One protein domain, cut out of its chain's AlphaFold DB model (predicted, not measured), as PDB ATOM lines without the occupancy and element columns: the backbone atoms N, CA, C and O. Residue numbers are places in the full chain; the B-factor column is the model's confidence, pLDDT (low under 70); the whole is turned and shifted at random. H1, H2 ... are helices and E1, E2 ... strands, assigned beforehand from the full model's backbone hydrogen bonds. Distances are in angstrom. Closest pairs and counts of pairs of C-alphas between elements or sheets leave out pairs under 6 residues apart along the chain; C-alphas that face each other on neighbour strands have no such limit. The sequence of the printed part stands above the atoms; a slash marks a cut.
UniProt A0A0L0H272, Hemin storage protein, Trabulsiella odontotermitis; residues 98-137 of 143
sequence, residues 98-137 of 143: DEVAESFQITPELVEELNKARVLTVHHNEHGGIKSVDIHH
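AT A GLANCE: This is residues 98 to 137 of the 143 residues of the protein "Hemin storage protein" of Trabulsiella odontotermitis (UniProt A0A0L0H272). Two short helices set in an L, H1 and H2, make one side of a small flat body, and a two-stranded hairpin, E1 and E2, makes the other side, with few close C-alpha pairs between the two sides. The chain comes out of H2, turns into E1 at one end of the body and folds back at residues 125 to 129 to return as E2. The printed part has 40 residues, with two named helices followed by two named strands, H1 H2 E1 E2; the sheet has the order E1 - E2 and is antiparallel, and the class is mixed, helices and strands. The whole is compact, with a radius of gyration of the C-alphas of 10.1 A, and its C-alphas span 27 by 23 by 10 A.

IN THESE COORDINATES: H1 is residues 98 to 104, 10.0 A from first to last C-alpha, and begins at C-alpha 98 at (148.078, 250.473, 308.591). H2, the longest helix, is residues 108 to 116 and measures 12.7 A. E1 is residues 120 to 124, 12.8 A long, beginning at C-alpha 120 at (154.916, 266.905, 317.856). E2 is residues 130 to 135, 13.5 A long, and ends at C-alpha 135 at (151.127, 268.982, 316.450).

HOW THE PARTS SIT: H1 and H2 touch, with the C-alphas of Ala 101 and Pro 108 the closest at 5.3 A. Their lines stand at 86 degrees, about perpendicular. In both helices every O i to N i+4 pair is within hydrogen-bond range. H2 and E1 have 1 pair of C-alphas within 8 A, those of Leu 114 and Leu 120 at 7.5 A. E1 and E2 form a hairpin of antiparallel strands, with 163 degrees between their N-to-C directions. The C-alphas of Leu 120 and Ile 135 face each other at 4.5 A. N 121 and O 134 are 2.9 A apart and N 123 and O 132 are 2.8 A apart, both within hydrogen-bond range. The closest C-alphas of H2 and E2 are those of Leu 114 and Ile 135, at 7.6 A. The closest C-alphas of H1 and E2 are those of Phe 104 and Ile 130, at 6.8 A. H1 and E1 are apart.

THE WHOLE: The two C-alphas farthest apart are those of His 127 and His 137, 27.7 A. The first and last printed C-alphas, of Asp 98 and His 137, are 24.2 A apart. The printed part has no cut, and the links H1 to H2, H2 to E1 and E1 to E2 are tight. The mean pLDDT of the printed part is 73.5; residues 98 to 100, 104, 110, 118, 128 and 137 are under 70.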
ATOM      1  N   ASP A  98     149.136 251.261 307.958       62.97
ATOM      2  CA  ASP A  98     148.078 250.473 308.591       62.97
ATOM      3  C   ASP A  98     148.609 249.565 309.717       62.97
ATOM      4  O   ASP A  98     148.003 249.486 310.786       62.97
ATOM      5  N   GLU A  99     149.783 248.946 309.543       64.44
ATOM      6  CA  GLU A  99     150.434 248.149 310.598       64.44
ATOM      7  C   GLU A  99     150.933 249.044 311.741       64.44
ATOM      8  O   GLU A  99     150.879 248.685 312.921       64.44
ATOM      9  N   VAL A 100     151.406 250.248 311.398       67.94
ATOM     10  CA  VAL A 100     151.811 251.257 312.383       67.94
ATOM     11  C   VAL A 100     150.589 251.732 313.175       67.94
ATOM     12  O   VAL A 100     150.633 251.737 314.406       67.94
ATOM     13  N   ALA A 101     149.488 252.050 312.493       70.62
ATOM     14  CA  ALA A 101     148.210 252.428 313.092       70.62
ATOM     15  C   ALA A 101     147.700 251.373 314.089       70.62
ATOM     16  O   ALA A 101     147.356 251.715 315.223       70.62
ATOM     17  N   GLU A 102     147.749 250.088 313.725       71.00
ATOM     18  CA  GLU A 102     147.351 248.986 314.607       71.00
ATOM     19  C   GLU A 102     148.259 248.872 315.842       71.00
ATOM     20  O   GLU A 102     147.769 248.763 316.969       71.00
ATOM     21  N   SER A 103     149.582 248.976 315.663       72.88
ATOM     22  CA  SER A 103     150.546 248.866 316.769       72.88
ATOM     23  C   SER A 103     150.409 249.976 317.818       72.88
ATOM     24  O   SER A 103     150.657 249.744 319.003       72.88
ATOM     25  N   PHE A 104     149.985 251.168 317.391       68.81
ATOM     26  CA  PHE A 104     149.789 252.330 318.254       68.81
ATOM     27  C   PHE A 104     148.323 252.563 318.645       68.81
ATOM     28  O   PHE A 104     148.062 253.462 319.445       68.81
ATOM     29  N   GLN A 105     147.385 251.748 318.139       71.25
ATOM     30  CA  GLN A 105     145.931 251.905 318.315       71.25
ATOM     31  C   GLN A 105     145.416 253.283 317.861       71.25
ATOM     32  O   GLN A 105     144.546 253.884 318.492       71.25
ATOM     33  N   ILE A 106     145.978 253.796 316.768       74.19
ATOM     34  CA  ILE A 106     145.687 255.113 316.194       74.19
ATOM     35  C   ILE A 106     145.067 254.937 314.802       74.19
ATOM     36  O   ILE A 106     145.286 253.921 314.154       74.19
ATOM     37  N   THR A 107     144.290 255.908 314.314       75.50
ATOM     38  CA  THR A 107     143.770 255.882 312.939       75.50
ATOM     39  C   THR A 107     144.882 256.122 311.899       75.50
ATOM     40  O   THR A 107     145.760 256.960 312.123       75.50
ATOM     41  N   PRO A 108     144.849 255.458 310.727       71.88
ATOM     42  CA  PRO A 108     145.838 255.663 309.661       71.88
ATOM     43  C   PRO A 108     145.974 257.128 309.211       71.88
ATOM     44  O   PRO A 108     147.074 257.582 308.899       71.88
ATOM     45  N   GLU A 109     144.881 257.897 309.251       71.00
ATOM     46  CA  GLU A 109     144.885 259.330 308.921       71.00
ATOM     47  C   GLU A 109     145.740 260.148 309.900       71.00
ATOM     48  O   GLU A 109     146.482 261.037 309.483       71.00
ATOM     49  N   LEU A 110     145.700 259.812 311.196       69.44
ATOM     50  CA  LEU A 110     146.531 260.470 312.202       69.44
ATOM     51  C   LEU A 110     148.003 260.072 312.026       69.44
ATOM     52  O   LEU A 110     148.873 260.919 312.172       69.44
ATOM     53  N   VAL A 111     148.312 258.830 311.629       75.81
ATOM     54  CA  VAL A 111     149.694 258.419 311.294       75.81
ATOM     55  C   VAL A 111     150.251 259.236 310.122       75.81
ATOM     56  O   VAL A 111     151.409 259.658 310.153       75.81
ATOM     57  N   GLU A 112     149.434 259.514 309.103       73.88
ATOM     58  CA  GLU A 112     149.835 260.362 307.976       73.88
ATOM     59  C   GLU A 112     150.086 261.818 308.407       73.88
ATOM     60  O   GLU A 112     151.059 262.440 307.970       73.88
ATOM     61  N   GLU A 113     149.249 262.357 309.293       72.62
ATOM     62  CA  GLU A 113     149.413 263.703 309.849       72.62
ATOM     63  C   GLU A 113     150.675 263.815 310.721       72.62
ATOM     64  O   GLU A 113     151.456 264.762 310.581       72.62
ATOM     65  N   LEU A 114     150.944 262.798 311.545       75.81
ATOM     66  CA  LEU A 114     152.151 262.689 312.366       75.81
ATOM     67  C   LEU A 114     153.422 262.592 311.515       75.81
ATOM     68  O   LEU A 114     154.412 263.249 311.832       75.81
ATOM     69  N   ASN A 115     153.393 261.834 310.414       74.19
ATOM     70  CA  ASN A 115     154.514 261.734 309.472       74.19
ATOM     71  C   ASN A 115     154.815 263.061 308.752       74.19
ATOM     72  O   ASN A 115     155.957 263.301 308.353       74.19
ATOM     73  N   LYS A 116     153.811 263.930 308.574       75.31
ATOM     74  CA  LYS A 116     153.972 265.265 307.967       75.31
ATOM     75  C   LYS A 116     154.441 266.320 308.974       75.31
ATOM     76  O   LYS A 116     155.020 267.333 308.571       75.31
ATOM     77  N   ALA A 117     154.203 266.110 310.267       73.88
ATOM     78  CA  ALA A 117     154.562 267.046 311.323       73.88
ATOM     79  C   ALA A 117     156.072 267.033 311.625       73.88
ATOM     80  O   ALA A 117     156.691 265.993 311.827       73.88
ATOM     81  N   ARG A 118     156.684 268.221 311.712       69.50
ATOM     82  CA  ARG A 118     158.116 268.371 312.038       69.50
ATOM     83  C   ARG A 118     158.398 268.314 313.543       69.50
ATOM     84  O   ARG A 118     159.481 267.898 313.944       69.50
ATOM     85  N   VAL A 119     157.453 268.781 314.357       76.31
ATOM     86  CA  VAL A 119     157.531 268.804 315.823       76.31
ATOM     87  C   VAL A 119     156.160 268.428 316.371       76.31
ATOM     88  O   VAL A 119     155.152 269.028 315.999       76.31
ATOM     89  N   LEU A 120     156.129 267.431 317.247       80.50
ATOM     90  CA  LEU A 120     154.916 266.905 317.856       80.50
ATOM     91  C   LEU A 120     155.184 266.537 319.315       80.50
ATOM     92  O   LEU A 120     156.267 266.052 319.650       80.50
ATOM     93  N   THR A 121     154.200 266.775 320.172       80.06
ATOM     94  CA  THR A 121     154.239 266.391 321.585       80.06
ATOM     95  C   THR A 121     153.239 265.266 321.800       80.06
ATOM     96  O   THR A 121     152.036 265.477 321.675       80.06
ATOM     97  N   VAL A 122     153.733 264.063 322.104       79.50
ATOM     98  CA  VAL A 122     152.896 262.877 322.341       79.50
ATOM     99  C   VAL A 122     152.615 262.728 323.828       79.50
ATOM    100  O   VAL A 122     153.530 262.533 324.631       79.50
ATOM    101  N   HIS A 123     151.340 262.750 324.191       78.25
ATOM    102  CA  HIS A 123     150.882 262.466 325.545       78.25
ATOM    103  C   HIS A 123     150.471 261.003 325.643       78.25
ATOM    104  O   HIS A 123     149.657 260.523 324.854       78.25
ATOM    105  N   HIS A 124     151.021 260.296 326.625       78.75
ATOM    106  CA  HIS A 124     150.737 258.881 326.848       78.75
ATOM    107  C   HIS A 124     149.701 258.704 327.965       78.75
ATOM    108  O   HIS A 124     149.603 259.521 328.883       78.75
ATOM    109  N   ASN A 125     148.905 257.641 327.883       77.25
ATOM    110  CA  ASN A 125     148.007 257.218 328.951       77.25
ATOM    111  C   ASN A 125     148.776 256.426 330.031       77.25
ATOM    112  O   ASN A 125     149.941 256.074 329.859       77.25
ATOM    113  N   GLU A 126     148.112 256.112 331.145       77.75
ATOM    114  CA  GLU A 126     148.703 255.365 332.272       77.75
ATOM    115  C   GLU A 126     149.167 253.940 331.905       77.75
ATOM    116  O   GLU A 126     149.919 253.322 332.651       77.75
ATOM    117  N   HIS A 127     148.752 253.435 330.742       73.06
ATOM    118  CA  HIS A 127     149.081 252.109 330.220       73.06
ATOM    119  C   HIS A 127     150.146 252.163 329.104       73.06
ATOM    120  O   HIS A 127     150.449 251.136 328.501       73.06
ATOM    121  N   GLY A 128     150.717 253.340 328.816       68.50
ATOM    122  CA  GLY A 128     151.754 253.534 327.795       68.50
ATOM    123  C   GLY A 128     151.252 253.671 326.352       68.50
ATOM    124  O   GLY A 128     152.070 253.773 325.444       68.50
ATOM    125  N   GLY A 129     149.937 253.701 326.123       74.31
ATOM    126  CA  GLY A 129     149.338 253.999 324.817       74.31
ATOM    127  C   GLY A 129     149.258 255.503 324.543       74.31
ATOM    128  O   GLY A 129     149.325 256.315 325.466       74.31
ATOM    129  N   ILE A 130     149.097 255.892 323.280       75.19
ATOM    130  CA  ILE A 130     149.021 257.304 322.886       75.19
ATOM    131  C   ILE A 130     147.618 257.842 323.197       75.19
ATOM    132  O   ILE A 130     146.617 257.300 322.740       75.19
ATOM    133  N   LYS A 131     147.540 258.898 324.014       76.31
ATOM    134  CA  LYS A 131     146.286 259.529 324.459       76.31
ATOM    135  C   LYS A 131     145.910 260.733 323.600       76.31
ATOM    136  O   LYS A 131     144.742 260.912 323.274       76.31
ATOM    137  N   SER A 132     146.885 261.576 323.279       73.56
ATOM    138  CA  SER A 132     146.714 262.741 322.409       73.56
ATOM    139  C   SER A 132     148.060 263.165 321.838       73.56
ATOM    140  O   SER A 132     149.106 262.909 322.442       73.56
ATOM    141  N   VAL A 133     148.044 263.817 320.678       74.56
ATOM    142  CA  VAL A 133     149.248 264.390 320.077       74.56
ATOM    143  C   VAL A 133     148.999 265.851 319.744       74.56
ATOM    144  O   VAL A 133     148.074 266.161 319.001       74.56
ATOM    145  N   ASP A 134     149.836 266.734 320.284       78.56
ATOM    146  CA  ASP A 134     149.824 268.154 319.940       78.56
ATOM    147  C   ASP A 134     150.827 268.401 318.815       78.56
ATOM    148  O   ASP A 134     152.049 268.362 319.016       78.56
ATOM    149  N   ILE A 135     150.312 268.656 317.617       76.25
ATOM    150  CA  ILE A 135     151.127 268.982 316.450       76.25
ATOM    151  C   ILE A 135     151.489 270.463 316.522       76.25
ATOM    152  O   ILE A 135     150.633 271.343 316.424       76.25
ATOM    153  N   HIS A 136     152.780 270.757 316.679       73.75
ATOM    154  CA  HIS A 136     153.258 272.128 316.561       73.75
ATOM    155  C   HIS A 136     153.357 272.468 315.077       73.75
ATOM    156  O   HIS A 136     154.386 272.240 314.431       73.75
ATOM    157  N   HIS A 137     152.289 273.050 314.531       64.19
ATOM    158  CA  HIS A 137     152.390 273.792 313.284       64.19
ATOM    159  C   HIS A 137     153.375 274.933 313.536       64.19
ATOM    160  O   HIS A 137     153.069 275.913 314.212       64.19
TER     161      HIS A 137